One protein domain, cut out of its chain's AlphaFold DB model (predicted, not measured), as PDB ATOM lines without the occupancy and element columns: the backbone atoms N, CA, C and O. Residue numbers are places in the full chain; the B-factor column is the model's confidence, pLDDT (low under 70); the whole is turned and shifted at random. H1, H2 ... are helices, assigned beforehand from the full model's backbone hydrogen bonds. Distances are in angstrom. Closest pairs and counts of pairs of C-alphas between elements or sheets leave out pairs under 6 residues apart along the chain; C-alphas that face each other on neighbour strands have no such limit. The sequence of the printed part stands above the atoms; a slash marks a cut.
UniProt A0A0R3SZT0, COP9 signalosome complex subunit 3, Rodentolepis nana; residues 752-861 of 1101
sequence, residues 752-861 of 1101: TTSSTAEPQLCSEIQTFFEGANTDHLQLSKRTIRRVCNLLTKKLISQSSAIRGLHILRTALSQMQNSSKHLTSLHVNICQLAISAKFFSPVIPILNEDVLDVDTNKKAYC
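This is residues 752 to 861 of the 1101 residues of the protein "COP9 signalosome complex subunit 3" of Rodentolepis nana (UniProt A0A0R3SZT0). Look for an up-and-down bundle of three helices, H3, H4 and H5, with H1 packed along H4 and the short H2 crossing the end of H4. Little H6 is set beside H5, and the tail, residues 848 to 861, runs along the outside. The printed part has 110 residues with six named helices, H1 to H6 in chain order, and no named strand; its class is all helix. It is compact, with a radius of gyration of the C-alphas of 13.5 A, and spans 36 by 30 by 25 A.

Start at the longest helix, H3, residues 781 to 797. It touches H5, residues 824 to 836, closest at C-alphas 792 and 828, 6.3 A, the same way at a shallow tilt of 10 degrees. Residues 788 to 795 alone touch the hub H4, residues 801 to 815, in a hairpin; C-alphas 795 and 801 are closest at 5.3 A. H4 and H5 form another hairpin, with C-alphas 801 and 832 closest at 5.3 A. H1, residues 759 to 771, touches H4, closest at C-alphas 766 and 807, 5.6 A, the same way at a shallow tilt of 18 degrees. H2, residues 774 to 779, touches only residues 814 to 815 of H4, about perpendicular at 89 degrees; C-alphas 774 and 814 are closest at 5.9 A. H6, residues 843 to 847, is near H5. In H1, H2, H3 and H6 every O i to N i+4 pair is within hydrogen-bond range; H4 has 10 of 11, H5 8 of 9.

Find C-alpha 759 at (7.466, 35.338, 29.844), where H1 begins, 18.5 A long. H3 runs 24.5 A from C-alpha 781 at (24.971, 27.147, 44.519), H4 20.7 A and H5 19.0 A; H6 ends at C-alpha 847, (34.761, 23.037, 23.089).

The C-alphas of Thr 753 and Asp 849 are farthest apart, 38.6 A. The printed part has no cut, and no link between helices is long. Residues 821 to 822 pair with 852 to 853, parallel. Mean pLDDT of the printed part is 77.1; residues 752 to 764 are among those under 70.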
ATOM      1  N   THR A 752       7.241  27.296  42.345       45.22
ATOM      2  CA  THR A 752       6.539  26.089  42.812       45.22
ATOM      3  C   THR A 752       5.017  26.168  42.677       45.22
ATOM      4  O   THR A 752       4.386  25.121  42.580       45.22
ATOM      5  N   THR A 753       4.430  27.370  42.636       43.75
ATOM      6  CA  THR A 753       2.968  27.568  42.597       43.75
ATOM      7  C   THR A 753       2.397  27.826  41.200       43.75
ATOM      8  O   THR A 753       1.228  27.520  40.979       43.75
ATOM      9  N   SER A 754       3.179  28.325  40.231       47.69
ATOM     10  CA  SER A 754       2.686  28.550  38.862       47.69
ATOM     11  C   SER A 754       2.786  27.289  37.987       47.69
ATOM     12  O   SER A 754       3.834  26.641  37.923       47.69
ATOM     13  N   SER A 755       1.718  26.924  37.272       47.62
ATOM     14  CA  SER A 755       1.724  25.813  36.301       47.62
ATOM     15  C   SER A 755       2.428  26.176  34.984       47.62
ATOM     16  O   SER A 755       2.867  25.292  34.249       47.62
ATOM     17  N   THR A 756       2.610  27.472  34.716       50.28
ATOM     18  CA  THR A 756       3.225  28.031  33.508       50.28
ATOM     19  C   THR A 756       4.437  28.906  33.863       50.28
ATOM     20  O   THR A 756       4.428  29.645  34.851       50.28
ATOM     21  N   ALA A 757       5.525  28.819  33.085       55.72
ATOM     22  CA  ALA A 757       6.568  29.843  33.108       55.72
ATOM     23  C   ALA A 757       6.096  31.005  32.228       55.72
ATOM     24  O   ALA A 757       6.150  30.943  31.000       55.72
ATOM     25  N   GLU A 758       5.539  32.035  32.852       60.25
ATOM     26  CA  GLU A 758       5.148  33.252  32.149       60.25
ATOM     27  C   GLU A 758       6.402  33.966  31.602       60.25
ATOM     28  O   GLU A 758       7.460  33.943  32.242       60.25
ATOM     29  N   PRO A 759       6.331  34.611  30.423       61.91
ATOM     30  CA  PRO A 759       7.466  35.338  29.844       61.91
ATOM     31  C   PRO A 759       7.992  36.452  30.764       61.91
ATOM     32  O   PRO A 759       9.187  36.733  30.750       61.91
ATOM     33  N   GLN A 760       7.125  37.021  31.608       62.81
ATOM     34  CA  GLN A 760       7.484  38.001  32.635       62.81
ATOM     35  C   GLN A 760       8.409  37.396  33.703       62.81
ATOM     36  O   GLN A 760       9.456  37.963  33.990       62.81
ATOM     37  N   LEU A 761       8.110  36.186  34.189       66.19
ATOM     38  CA  LEU A 761       8.948  35.467  35.156       66.19
ATOM     39  C   LEU A 761      10.335  35.129  34.581       66.19
ATOM     40  O   LEU A 761      11.332  35.164  35.293       66.19
ATOM     41  N   CYS A 762      10.423  34.817  33.285       66.81
ATOM     42  CA  CYS A 762      11.713  34.585  32.624       66.81
ATOM     43  C   CYS A 762      12.554  35.868  32.541       66.81
ATOM     44  O   CYS A 762      13.770  35.800  32.711       66.81
ATOM     45  N   SER A 763      11.910  37.020  32.324       68.25
ATOM     46  CA  SER A 763      12.567  38.330  32.333       68.25
ATOM     47  C   SER A 763      13.017  38.729  33.740       68.25
ATOM     48  O   SER A 763      14.132  39.211  33.889       68.25
ATOM     49  N   GLU A 764      12.202  38.476  34.771       67.25
ATOM     50  CA  GLU A 764      12.555  38.704  36.184       67.25
ATOM     51  C   GLU A 764      13.751  37.840  36.626       67.25
ATOM     52  O   GLU A 764      14.638  38.296  37.343       67.25
ATOM     53  N   ILE A 765      13.813  36.583  36.175       70.19
ATOM     54  CA  ILE A 765      14.950  35.694  36.455       70.19
ATOM     55  C   ILE A 765      16.204  36.153  35.696       70.19
ATOM     56  O   ILE A 765      17.314  36.037  36.214       70.19
ATOM     57  N   GLN A 766      16.051  36.673  34.476       73.50
ATOM     58  CA  GLN A 766      17.167  37.210  33.704       73.50
ATOM     59  C   GLN A 766      17.755  38.464  34.362       73.50
ATOM     60  O   GLN A 766      18.965  38.508  34.578       73.50
ATOM     61  N   THR A 767      16.919  39.429  34.757       74.50
ATOM     62  CA  THR A 767      17.377  40.640  35.458       74.50
ATOM     63  C   THR A 767      18.012  40.309  36.807       74.50
ATOM     64  O   THR A 767      19.009  40.925  37.180       74.50
ATOM     65  N   PHE A 768      17.510  39.283  37.504       77.12
ATOM     66  CA  PHE A 768      18.144  38.762  38.715       77.12
ATOM     67  C   PHE A 768      19.579  38.276  38.457       77.12
ATOM     68  O   PHE A 768      20.485  38.652  39.194       77.12
ATOM     69  N   PHE A 769      19.820  37.475  37.412       74.00
ATOM     70  CA  PHE A 769      21.176  36.997  37.103       74.00
ATOM     71  C   PHE A 769      22.095  38.080  36.517       74.00
ATOM     72  O   PHE A 769      23.309  37.966  36.659       74.00
ATOM     73  N   GLU A 770      21.547  39.116  35.881       75.88
ATOM     74  CA  GLU A 770      22.319  40.249  35.351       75.88
ATOM     75  C   GLU A 770      22.755  41.237  36.451       75.88
ATOM     76  O   GLU A 770      23.844  41.799  36.356       75.88
ATOM     77  N   GLY A 771      21.947  41.423  37.503       66.88
ATOM     78  CA  GLY A 771      22.221  42.359  38.605       66.88
ATOM     79  C   GLY A 771      22.803  41.745  39.888       66.88
ATOM     80  O   GLY A 771      23.102  42.476  40.831       66.88
ATOM     81  N   ALA A 772      22.938  40.419  39.971       67.25
ATOM     82  CA  ALA A 772      23.373  39.739  41.193       67.25
ATOM     83  C   ALA A 772      24.896  39.789  41.418       67.25
ATOM     84  O   ALA A 772      25.695  39.585  40.507       67.25
ATOM     85  N   ASN A 773      25.303  39.980  42.680       69.31
ATOM     86  CA  ASN A 773      26.704  39.916  43.100       69.31
ATOM     87  C   ASN A 773      27.228  38.463  43.057       69.31
ATOM     88  O   ASN A 773      26.645  37.557  43.667       69.31
ATOM     89  N   THR A 774      28.356  38.258  42.369       70.69
ATOM     90  CA  THR A 774      29.015  36.961  42.152       70.69
ATOM     91  C   THR A 774      29.312  36.217  43.451       70.69
ATOM     92  O   THR A 774      29.096  35.006  43.529       70.69
ATOM     93  N   ASP A 775      29.718  36.922  44.507       67.62
ATOM     94  CA  ASP A 775      30.152  36.296  45.764       67.62
ATOM     95  C   ASP A 775      28.980  35.642  46.517       67.62
ATOM     96  O   ASP A 775      29.097  34.543  47.070       67.62
ATOM     97  N   HIS A 776      27.795  36.260  46.465       65.56
ATOM     98  CA  HIS A 776      26.576  35.717  47.073       65.56
ATOM     99  C   HIS A 776      25.979  34.549  46.265       65.56
ATOM    100  O   HIS A 776      25.390  33.623  46.839       65.56
ATOM    101  N   LEU A 777      26.167  34.536  44.940       69.25
ATOM    102  CA  LEU A 777      25.768  33.418  44.077       69.25
ATOM    103  C   LEU A 777      26.647  32.175  44.306       69.25
ATOM    104  O   LEU A 777      26.133  31.053  44.352       69.25
ATOM    105  N   GLN A 778      27.951  32.355  44.545       68.94
ATOM    106  CA  GLN A 778      28.869  31.257  44.887       68.94
ATOM    107  C   GLN A 778      28.511  30.577  46.220       68.94
ATOM    108  O   GLN A 778      28.644  29.356  46.353       68.94
ATOM    109  N   LEU A 779      27.998  31.335  47.194       69.88
ATOM    110  CA  LEU A 779      27.548  30.808  48.490       69.88
ATOM    111  C   LEU A 779      26.211  30.044  48.395       69.88
ATOM    112  O   LEU A 779      25.941  29.154  49.206       69.88
ATOM    113  N   SER A 780      25.384  30.334  47.384       70.69
ATOM    114  CA  SER A 780      24.018  29.805  47.226       70.69
ATOM    115  C   SER A 780      23.843  28.783  46.082       70.69
ATOM    116  O   SER A 780      22.714  28.464  45.691       70.69
ATOM    117  N   LYS A 781      24.935  28.156  45.611       74.88
ATOM    118  CA  LYS A 781      24.971  27.147  44.519       74.88
ATOM    119  C   LYS A 781      23.868  26.076  44.566       74.88
ATOM    120  O   LYS A 781      23.305  25.704  43.537       74.88
ATOM    121  N   ARG A 782      23.523  25.575  45.761       77.69
ATOM    122  CA  ARG A 782      22.473  24.548  45.950       77.69
ATOM    123  C   ARG A 782      21.092  25.043  45.513       77.69
ATOM    124  O   ARG A 782      20.321  24.282  44.924       77.69
ATOM    125  N   THR A 783      20.766  26.284  45.851       72.31
ATOM    126  CA  THR A 783      19.470  26.891  45.548       72.31
ATOM    127  C   THR A 783      19.369  27.182  44.059       72.31
ATOM    128  O   THR A 783      18.382  26.799  43.433       72.31
ATOM    129  N   ILE A 784      20.438  27.722  43.470       77.44
ATOM    130  CA  ILE A 784      20.500  28.033  42.039       77.44
ATOM    131  C   ILE A 784      20.328  26.767  41.194       77.44
ATOM    132  O   ILE A 784      19.493  26.740  40.293       77.44
ATOM    133  N   ARG A 785      21.001  25.663  41.546       80.69
ATOM    134  CA  ARG A 785      20.789  24.368  40.878       80.69
ATOM    135  C   ARG A 785      19.318  23.943  40.868       80.69
ATOM    136  O   ARG A 785      18.824  23.463  39.850       80.69
ATOM    137  N   ARG A 786      18.614  24.072  41.997       78.38
ATOM    138  CA  ARG A 786      17.193  23.696  42.094       78.38
ATOM    139  C   ARG A 786      16.321  24.574  41.203       78.38
ATOM    140  O   ARG A 786      15.488  24.036  40.477       78.38
ATOM    141  N   VAL A 787      16.545  25.887  41.235       79.69
ATOM    142  CA  VAL A 787      15.824  26.867  40.409       79.69
ATOM    143  C   VAL A 787      16.044  26.584  38.924       79.69
ATOM    144  O   VAL A 787      15.073  26.408  38.192       79.69
ATOM    145  N   CYS A 788      17.295  26.432  38.486       81.75
ATOM    146  CA  CYS A 788      17.621  26.157  37.089       81.75
ATOM    147  C   CYS A 788      17.066  24.807  36.612       81.75
ATOM    148  O   CYS A 788      16.520  24.736  35.519       81.75
ATOM    149  N   ASN A 789      17.109  23.754  37.436       83.12
ATOM    150  CA  ASN A 789      16.523  22.458  37.071       83.12
ATOM    151  C   ASN A 789      14.993  22.534  36.906       83.12
ATOM    152  O   ASN A 789      14.434  21.901  36.008       83.12
ATOM    153  N   LEU A 790      14.301  23.281  37.774       80.69
ATOM    154  CA  LEU A 790      12.854  23.496  37.664       80.69
ATOM    155  C   LEU A 790      12.509  24.343  36.436       80.69
ATOM    156  O   LEU A 790      11.580  23.997  35.704       80.69
ATOM    157  N   LEU A 791      13.288  25.397  36.176       81.75
ATOM    158  CA  LEU A 791      13.154  26.239  34.991       81.75
ATOM    159  C   LEU A 791      13.325  25.415  33.708       81.75
ATOM    160  O   LEU A 791      12.457  25.454  32.841       81.75
ATOM    161  N   THR A 792      14.379  24.601  33.613       84.69
ATOM    162  CA  THR A 792      14.624  23.722  32.460       84.69
ATOM    163  C   THR A 792      13.466  22.755  32.227       84.69
ATOM    164  O   THR A 792      12.976  22.654  31.104       84.69
ATOM    165  N   LYS A 793      12.956  22.091  33.276       84.81
ATOM    166  CA  LYS A 793      11.801  21.183  33.148       84.81
ATOM    167  C   LYS A 793      10.549  21.900  32.635       84.81
ATOM    168  O   LYS A 793       9.888  21.385  31.733       84.81
ATOM    169  N   LYS A 794      10.244  23.088  33.168       82.38
ATOM    170  CA  LYS A 794       9.093  23.895  32.734       82.38
ATOM    171  C   LYS A 794       9.236  24.365  31.284       82.38
ATOM    172  O   LYS A 794       8.315  24.172  30.495       82.38
ATOM    173  N   LEU A 795      10.396  24.890  30.898       82.75
ATOM    174  CA  LEU A 795      10.635  25.381  29.536       82.75
ATOM    175  C   LEU A 795      10.576  24.270  28.481       82.75
ATOM    176  O   LEU A 795      10.076  24.508  27.381       82.75
ATOM    177  N   ILE A 796      11.021  23.055  28.822       85.19
ATOM    178  CA  ILE A 796      10.881  21.881  27.949       85.19
ATOM    179  C   ILE A 796       9.403  21.506  27.790       85.19
ATOM    180  O   ILE A 796       8.961  21.273  26.668       85.19
ATOM    181  N   SER A 797       8.618  21.509  28.877       84.44
ATOM    182  CA  SER A 797       7.176  21.210  28.805       84.44
ATOM    183  C   SER A 797       6.380  22.224  27.971       84.44
ATOM    184  O   SER A 797       5.371  21.870  27.374       84.44
ATOM    185  N   GLN A 798       6.863  23.467  27.880       80.25
ATOM    186  CA  GLN A 798       6.235  24.556  27.127       80.25
ATOM    187  C   GLN A 798       6.836  24.772  25.729       80.25
ATOM    188  O   GLN A 798       6.513  25.763  25.073       80.25
ATOM    189  N   SER A 799       7.740  23.903  25.262       78.06
ATOM    190  CA  SER A 799       8.446  24.025  23.969       78.06
ATOM    191  C   SER A 799       9.229  25.339  23.745       78.06
ATOM    192  O   SER A 799       9.669  25.623  22.636       78.06
ATOM    193  N   SER A 800       9.480  26.129  24.796       80.19
ATOM    194  CA  SER A 800      10.151  27.442  24.731       80.19
ATOM    195  C   SER A 800      11.614  27.379  25.194       80.19
ATOM    196  O   SER A 800      12.109  28.259  25.902       80.19
ATOM    197  N   ALA A 801      12.330  26.322  24.803       80.81
ATOM    198  CA  ALA A 801      13.675  26.019  25.299       80.81
ATOM    199  C   ALA A 801      14.759  27.046  24.897       80.81
ATOM    200  O   ALA A 801      15.736  27.214  25.626       80.81
ATOM    201  N   ILE A 802      14.572  27.780  23.791       82.88
ATOM    202  CA  ILE A 802      15.544  28.768  23.278       82.88
ATOM    203  C   ILE A 802      15.767  29.919  24.271       82.88
ATOM    204  O   ILE A 802      16.905  30.315  24.507       82.88
ATOM    205  N   ARG A 803      14.702  30.425  24.908       79.38
ATOM    206  CA  ARG A 803      14.805  31.532  25.880       79.38
ATOM    207  C   ARG A 803      15.613  31.128  27.115       79.38
ATOM    208  O   ARG A 803      16.404  31.912  27.626       79.38
ATOM    209  N   GLY A 804      15.469  29.874  27.545       80.00
ATOM    210  CA  GLY A 804      16.223  29.331  28.672       80.00
ATOM    211  C   GLY A 804      17.725  29.222  28.415       80.00
ATOM    212  O   GLY A 804      18.495  29.333  29.364       80.00
ATOM    213  N   LEU A 805      18.160  29.045  27.161       83.75
ATOM    214  CA  LEU A 805      19.588  28.967  26.825       83.75
ATOM    215  C   LEU A 805      20.317  30.278  27.129       83.75
ATOM    216  O   LEU A 805      21.409  30.240  27.689       83.75
ATOM    217  N   HIS A 806      19.705  31.419  26.802       81.19
ATOM    218  CA  HIS A 806      20.279  32.732  27.102       81.19
ATOM    219  C   HIS A 806      20.394  32.945  28.617       81.19
ATOM    220  O   HIS A 806      21.477  33.215  29.126       81.19
ATOM    221  N   ILE A 807      19.299  32.702  29.347       81.62
ATOM    222  CA  ILE A 807      19.230  32.874  30.805       81.62
ATOM    223  C   ILE A 807      20.268  31.998  31.519       81.62
ATOM    224  O   ILE A 807      20.998  32.469  32.389       81.62
ATOM    225  N   LEU A 808      20.370  30.718  31.145       83.81
ATOM    226  CA  LEU A 808      21.322  29.802  31.773       83.81
ATOM    227  C   LEU A 808      22.774  30.092  31.395       83.81
ATOM    228  O   LEU A 808      23.657  29.806  32.198       83.81
ATOM    229  N   ARG A 809      23.036  30.663  30.214       84.88
ATOM    230  CA  ARG A 809      24.381  31.100  29.828       84.88
ATOM    231  C   ARG A 809      24.839  32.281  30.682       84.88
ATOM    232  O   ARG A 809      25.958  32.237  31.184       84.88
ATOM    233  N   THR A 810      23.970  33.266  30.910       81.00
ATOM    234  CA  THR A 810      24.250  34.389  31.821       81.00
ATOM    235  C   THR A 810      24.462  33.899  33.255       81.00
ATOM    236  O   THR A 810      25.426  34.284  33.912       81.00
ATOM    237  N   ALA A 811      23.624  32.972  33.731       80.50
ATOM    238  CA  ALA A 811      23.806  32.364  35.049       80.50
ATOM    239  C   ALA A 811      25.136  31.592  35.153       80.50
ATOM    240  O   ALA A 811      25.827  31.665  36.166       80.50
ATOM    241  N   LEU A 812      25.525  30.869  34.098       84.25
ATOM    242  CA  LEU A 812      26.772  30.110  34.052       84.25
ATOM    243  C   LEU A 812      28.005  31.024  34.067       84.25
ATOM    244  O   LEU A 812      28.926  30.735  34.829       84.25
ATOM    245  N   SER A 813      28.006  32.138  33.325       81.19
ATOM    246  CA  SER A 813      29.126  33.091  33.338       81.19
ATOM    247  C   SER A 813      29.330  33.762  34.698       81.19
ATOM    248  O   SER A 813      30.462  34.061  35.054       81.19
ATOM    249  N   GLN A 814      28.260  33.957  35.476       76.69
ATOM    250  CA  GLN A 814      28.340  34.529  36.828       76.69
ATOM    251  C   GLN A 814      28.711  33.486  37.903       76.69
ATOM    252  O   GLN A 814      29.235  33.826  38.962       76.69
ATOM    253  N   MET A 815      28.440  32.198  37.652       72.81
ATOM    254  CA  MET A 815      28.697  31.101  38.598       72.81
ATOM    255  C   MET A 815      30.029  30.372  38.390       72.81
ATOM    256  O   MET A 815      30.450  29.602  39.259       72.81
ATOM    257  N   GLN A 816      30.682  30.525  37.247       74.12
ATOM    258  CA  GLN A 816      31.957  29.865  36.990       74.12
ATOM    259  C   GLN A 816      33.124  30.673  37.558       74.12
ATOM    260  O   GLN A 816      33.356  31.804  37.152       74.12
ATOM    261  N   ASN A 817      33.914  30.058  38.443       69.19
ATOM    262  CA  ASN A 817      35.193  30.630  38.892       69.19
ATOM    263  C   ASN A 817      36.245  30.624  37.765       69.19
ATOM    264  O   ASN A 817      37.162  31.438  37.756       69.19
ATOM    265  N   SER A 818      36.127  29.675  36.832       71.44
ATOM    266  CA  SER A 818      36.914  29.585  35.601       71.44
ATOM    267  C   SER A 818      36.093  28.885  34.512       71.44
ATOM    268  O   SER A 818      35.221  28.071  34.828       71.44
ATOM    269  N   SER A 819      36.388  29.152  33.234       68.19
ATOM    270  CA  SER A 819      35.716  28.499  32.092       68.19
ATOM    271  C   SER A 819      35.899  26.976  32.070       68.19
ATOM    272  O   SER A 819      35.100  26.263  31.474       68.19
ATOM    273  N   LYS A 820      36.922  26.470  32.767       76.81
ATOM    274  CA  LYS A 820      37.320  25.054  32.818       76.81
ATOM    275  C   LYS A 820      36.638  24.260  33.938       76.81
ATOM    276  O   LYS A 820      36.958  23.088  34.142       76.81
ATOM    277  N   HIS A 821      35.735  24.901  34.684       81.75
ATOM    278  CA  HIS A 821      35.075  24.333  35.852       81.75
ATOM    279  C   HIS A 821      33.645  23.868  35.534       81.75
ATOM    280  O   HIS A 821      32.759  24.665  35.189       81.75
ATOM    281  N   LEU A 822      33.394  22.569  35.710       84.12
ATOM    282  CA  LEU A 822      32.115  21.937  35.402       84.12
ATOM    283  C   LEU A 822      31.108  22.097  36.541       84.12
ATOM    284  O   LEU A 822      31.288  21.620  37.661       84.12
ATOM    285  N   THR A 823      29.990  22.731  36.204       84.62
ATOM    286  CA  THR A 823      28.833  22.946  37.083       84.62
ATOM    287  C   THR A 823      27.621  22.164  36.578       84.62
ATOM    288  O   THR A 823      27.527  21.839  35.393       84.62
ATOM    289  N   SER A 824      26.627  21.926  37.440       83.81
ATOM    290  CA  SER A 824      25.382  21.252  37.038       83.81
ATOM    291  C   SER A 824      24.579  22.013  35.972       83.81
ATOM    292  O   SER A 824      23.704  21.433  35.335       83.81
ATOM    293  N   LEU A 825      24.850  23.308  35.771       85.69
ATOM    294  CA  LEU A 825      24.168  24.124  34.764       85.69
ATOM    295  C   LEU A 825      24.518  23.714  33.331       85.69
ATOM    296  O   LEU A 825      23.666  23.844  32.454       85.69
ATOM    297  N   HIS A 826      25.709  23.156  33.096       88.12
ATOM    298  CA  HIS A 826      26.096  22.670  31.770       88.12
ATOM    299  C   HIS A 826      25.138  21.586  31.272       88.12
ATOM    300  O   HIS A 826      24.730  21.605  30.116       88.12
ATOM    301  N   VAL A 827      24.701  20.692  32.165       89.50
ATOM    302  CA  VAL A 827      23.715  19.649  31.843       89.50
ATOM    303  C   VAL A 827      22.403  20.271  31.370       89.50
ATOM    304  O   VAL A 827      21.860  19.863  30.345       89.50
ATOM    305  N   ASN A 828      21.919  21.291  32.083       88.06
ATOM    306  CA  ASN A 828      20.678  21.986  31.750       88.06
ATOM    307  C   ASN A 828      20.771  22.710  30.399       88.06
ATOM    308  O   ASN A 828      19.821  22.669  29.620       88.06
ATOM    309  N   ILE A 829      21.914  23.335  30.103       90.00
ATOM    310  CA  ILE A 829      22.171  24.003  28.820       90.00
ATOM    311  C   ILE A 829      22.170  22.983  27.676       90.00
ATOM    312  O   ILE A 829      21.463  23.181  26.687       90.00
ATOM    313  N   CYS A 830      22.881  21.862  27.819       90.50
ATOM    314  CA  CYS A 830      22.879  20.802  26.808       90.50
ATOM    315  C   CYS A 830      21.476  20.213  26.604       90.50
ATOM    316  O   CYS A 830      21.054  19.991  25.470       90.50
ATOM    317  N   GLN A 831      20.721  20.008  27.686       90.19
ATOM    318  CA  GLN A 831      19.356  19.492  27.617       90.19
ATOM    319  C   GLN A 831      18.415  20.456  26.875       90.19
ATOM    320  O   GLN A 831      17.652  20.022  26.006       90.19
ATOM    321  N   LEU A 832      18.493  21.761  27.165       88.94
ATOM    322  CA  LEU A 832      17.723  22.779  26.447       88.94
ATOM    323  C   LEU A 832      18.112  22.836  24.966       88.94
ATOM    324  O   LEU A 832      17.223  22.859  24.120       88.94
ATOM    325  N   ALA A 833      19.404  22.775  24.638       90.00
ATOM    326  CA  ALA A 833      19.879  22.813  23.255       90.00
ATOM    327  C   ALA A 833      19.406  21.615  22.428       90.00
ATOM    328  O   ALA A 833      18.950  21.796  21.299       90.00
ATOM    329  N   ILE A 834      19.435  20.405  23.000       89.81
ATOM    330  CA  ILE A 834      18.901  19.198  22.351       89.81
ATOM    331  C   ILE A 834      17.393  19.327  22.127       89.81
ATOM    332  O   ILE A 834      16.909  19.003  21.043       89.81
ATOM    333  N   SER A 835      16.649  19.842  23.113       87.88
ATOM    334  CA  SER A 835      15.201  20.040  22.967       87.88
ATOM    335  C   SER A 835      14.843  21.122  21.939       87.88
ATOM    336  O   SER A 835      13.898  20.944  21.174       87.88
ATOM    337  N   ALA A 836      15.630  22.200  21.865       86.44
ATOM    338  CA  ALA A 836      15.467  23.291  20.905       86.44
ATOM    339  C   ALA A 836      16.018  22.963  19.506       86.44
ATOM    340  O   ALA A 836      15.777  23.724  18.573       86.44
ATOM    341  N   LYS A 837      16.787  21.870  19.363       88.00
ATOM    342  CA  LYS A 837      17.586  21.536  18.168       88.00
ATOM    343  C   LYS A 837      18.494  22.689  17.706       88.00
ATOM    344  O   LYS A 837      18.762  22.835  16.517       88.00
ATOM    345  N   PHE A 838      18.970  23.505  18.648       88.06
ATOM    346  CA  PHE A 838      19.803  24.677  18.380       88.06
ATOM    347  C   PHE A 838      21.126  24.570  19.138       88.06
ATOM    348  O   PHE A 838      21.195  24.819  20.342       88.06
ATOM    349  N   PHE A 839      22.178  24.163  18.424       88.62
ATOM    350  CA  PHE A 839      23.463  23.773  19.018       88.62
ATOM    351  C   PHE A 839      24.528  24.877  18.991       88.62
ATOM    352  O   PHE A 839      25.396  24.896  19.859       88.62
ATOM    353  N   SER A 840      24.432  25.827  18.052       86.62
ATOM    354  CA  SER A 840      25.395  26.928  17.854       86.62
ATOM    355  C   SER A 840      25.851  27.641  19.145       86.62
ATOM    356  O   SER A 840      27.056  27.721  19.376       86.62
ATOM    357  N   PRO A 841      24.960  28.082  20.059       83.44
ATOM    358  CA  PRO A 841      25.376  28.810  21.262       83.44
ATOM    359  C   PRO A 841      26.040  27.926  22.327       83.44
ATOM    360  O   PRO A 841      26.620  28.462  23.270       83.44
ATOM    361  N   VAL A 842      25.933  26.599  22.207       86.25
ATOM    362  CA  VAL A 842      26.449  25.625  23.181       86.25
ATOM    363  C   VAL A 842      27.800  25.055  22.757       86.25
ATOM    364  O   VAL A 842      28.593  24.696  23.620       86.25
ATOM    365  N   ILE A 843      28.107  25.030  21.456       87.81
ATOM    366  CA  ILE A 843      29.387  24.524  20.932       87.81
ATOM    367  C   ILE A 843      30.603  25.229  21.565       87.81
ATOM    368  O   ILE A 843      31.497  24.514  22.010       87.81
ATOM    369  N   PRO A 844      30.654  26.573  21.703       87.56
ATOM    370  CA  PRO A 844      31.786  27.234  22.357       87.56
ATOM    371  C   PRO A 844      31.972  26.809  23.815       87.56
ATOM    372  O   PRO A 844      33.097  26.707  24.276       87.56
ATOM    373  N   ILE A 845      30.876  26.520  24.527       85.88
ATOM    374  CA  ILE A 845      30.915  26.069  25.925       85.88
ATOM    375  C   ILE A 845      31.436  24.628  26.009       85.88
ATOM    376  O   ILE A 845      32.179  24.301  26.924       85.88
ATOM    377  N   LEU A 846      31.052  23.765  25.063       87.25
ATOM    378  CA  LEU A 846      31.489  22.365  25.026       87.25
ATOM    379  C   LEU A 846      32.928  22.188  24.520       87.25
ATOM    380  O   LEU A 846      33.579  21.217  24.900       87.25
ATOM    381  N   ASN A 847      33.408  23.090  23.653       86.88
ATOM    382  CA  ASN A 847      34.761  23.037  23.089       86.88
ATOM    383  C   ASN A 847      35.848  23.363  24.122       86.88
ATOM    384  O   ASN A 847      37.010  23.025  23.899       86.88
ATOM    385  N   GLU A 848      35.479  24.005  25.230       84.44
ATOM    386  CA  GLU A 848      36.365  24.219  26.369       84.44
ATOM    387  C   GLU A 848      36.546  22.905  27.142       84.44
ATOM    388  O   GLU A 848      35.595  22.326  27.676       84.44
ATOM    389  N   ASP A 849      37.789  22.427  27.216       81.31
ATOM    390  CA  ASP A 849      38.109  21.189  27.919       81.31
ATOM    391  C   ASP A 849      38.005  21.383  29.440       81.31
ATOM    392  O   ASP A 849      38.735  22.165  30.061       81.31
ATOM    393  N   VAL A 850      37.070  20.650  30.045       83.31
ATOM    394  CA  VAL A 850      36.807  20.650  31.487       83.31
ATOM    395  C   VAL A 850      37.963  19.987  32.236       83.31
ATOM    396  O   VAL A 850      38.321  18.851  31.931       83.31
ATOM    397  N   LEU A 851      38.483  20.655  33.270       80.25
ATOM    398  CA  LEU A 851      39.586  20.143  34.100       80.25
ATOM    399  C   LEU A 851      39.223  19.959  35.567       80.25
ATOM    400  O   LEU A 851      39.820  19.121  36.237       80.25
ATOM    401  N   ASP A 852      38.268  20.742  36.066       78.12
ATOM    402  CA  ASP A 852      37.858  20.702  37.465       78.12
ATOM    403  C   ASP A 852      36.334  20.641  37.583       78.12
ATOM    404  O   ASP A 852      35.586  21.023  36.677       78.12
ATOM    405  N   VAL A 853      35.868  20.128  38.713       81.25
ATOM    406  CA  VAL A 853      34.466  19.836  38.988       81.25
ATOM    407  C   VAL A 853      34.064  20.492  40.303       81.25
ATOM    408  O   VAL A 853      34.825  20.488  41.266       81.25
ATOM    409  N   ASP A 854      32.835  21.010  40.374       77.94
ATOM    410  CA  ASP A 854      32.348  21.682  41.581       77.94
ATOM    411  C   ASP A 854      32.424  20.775  42.823       77.94
ATOM    412  O   ASP A 854      31.770  19.735  42.924       77.94
ATOM    413  N   THR A 855      33.220  21.204  43.802       67.88
ATOM    414  CA  THR A 855      33.543  20.440  45.017       67.88
ATOM    415  C   THR A 855      32.362  20.319  45.986       67.88
ATOM    416  O   THR A 855      32.360  19.481  46.896       67.88
ATOM    417  N   ASN A 856      31.309  21.120  45.797       73.81
ATOM    418  CA  ASN A 856      30.122  21.088  46.640       73.81
ATOM    419  C   ASN A 856      29.204  19.901  46.285       73.81
ATOM    420  O   ASN A 856      28.326  20.005  45.428       73.81
ATOM    421  N   LYS A 857      29.318  18.801  47.041       65.44
ATOM    422  CA  LYS A 857      28.499  17.575  46.896       65.44
ATOM    423  C   LYS A 857      26.974  17.792  46.926       65.44
ATOM    424  O   LYS A 857      26.224  16.915  46.511       65.44
ATOM    425  N   LYS A 858      26.476  18.925  47.448       64.62
ATOM    426  CA  LYS A 858      25.036  19.269  47.437       64.62
ATOM    427  C   LYS A 858      24.613  20.045  46.183       64.62
ATOM    428  O   LYS A 858      23.417  20.126  45.905       64.62
ATOM    429  N   ALA A 859      25.567  20.630  45.464       65.81
ATOM    430  CA  ALA A 859      25.366  21.355  44.214       65.81
ATOM    431  C   ALA A 859      25.842  20.562  42.983       65.81
ATOM    432  O   ALA A 859      25.452  20.909  41.872       65.81
ATOM    433  N   TYR A 860      26.594  19.472  43.157       79.56
ATOM    434  CA  TYR A 860      27.118  18.639  42.075       79.56
ATOM    435  C   TYR A 860      27.061  17.141  42.401       79.56
ATOM    436  O   TYR A 860      27.382  16.734  43.517       79.56
ATOM    437  N   CYS A 861      26.650  16.318  41.432       80.50
ATOM    438  CA  CYS A 861      26.567  14.862  41.531       80.50
ATOM    439  C   CYS A 861      27.286  14.207  40.340       80.50
ATOM    440  O   CYS A 861      27.286  14.744  39.237       80.50
TER     441      CYS A 861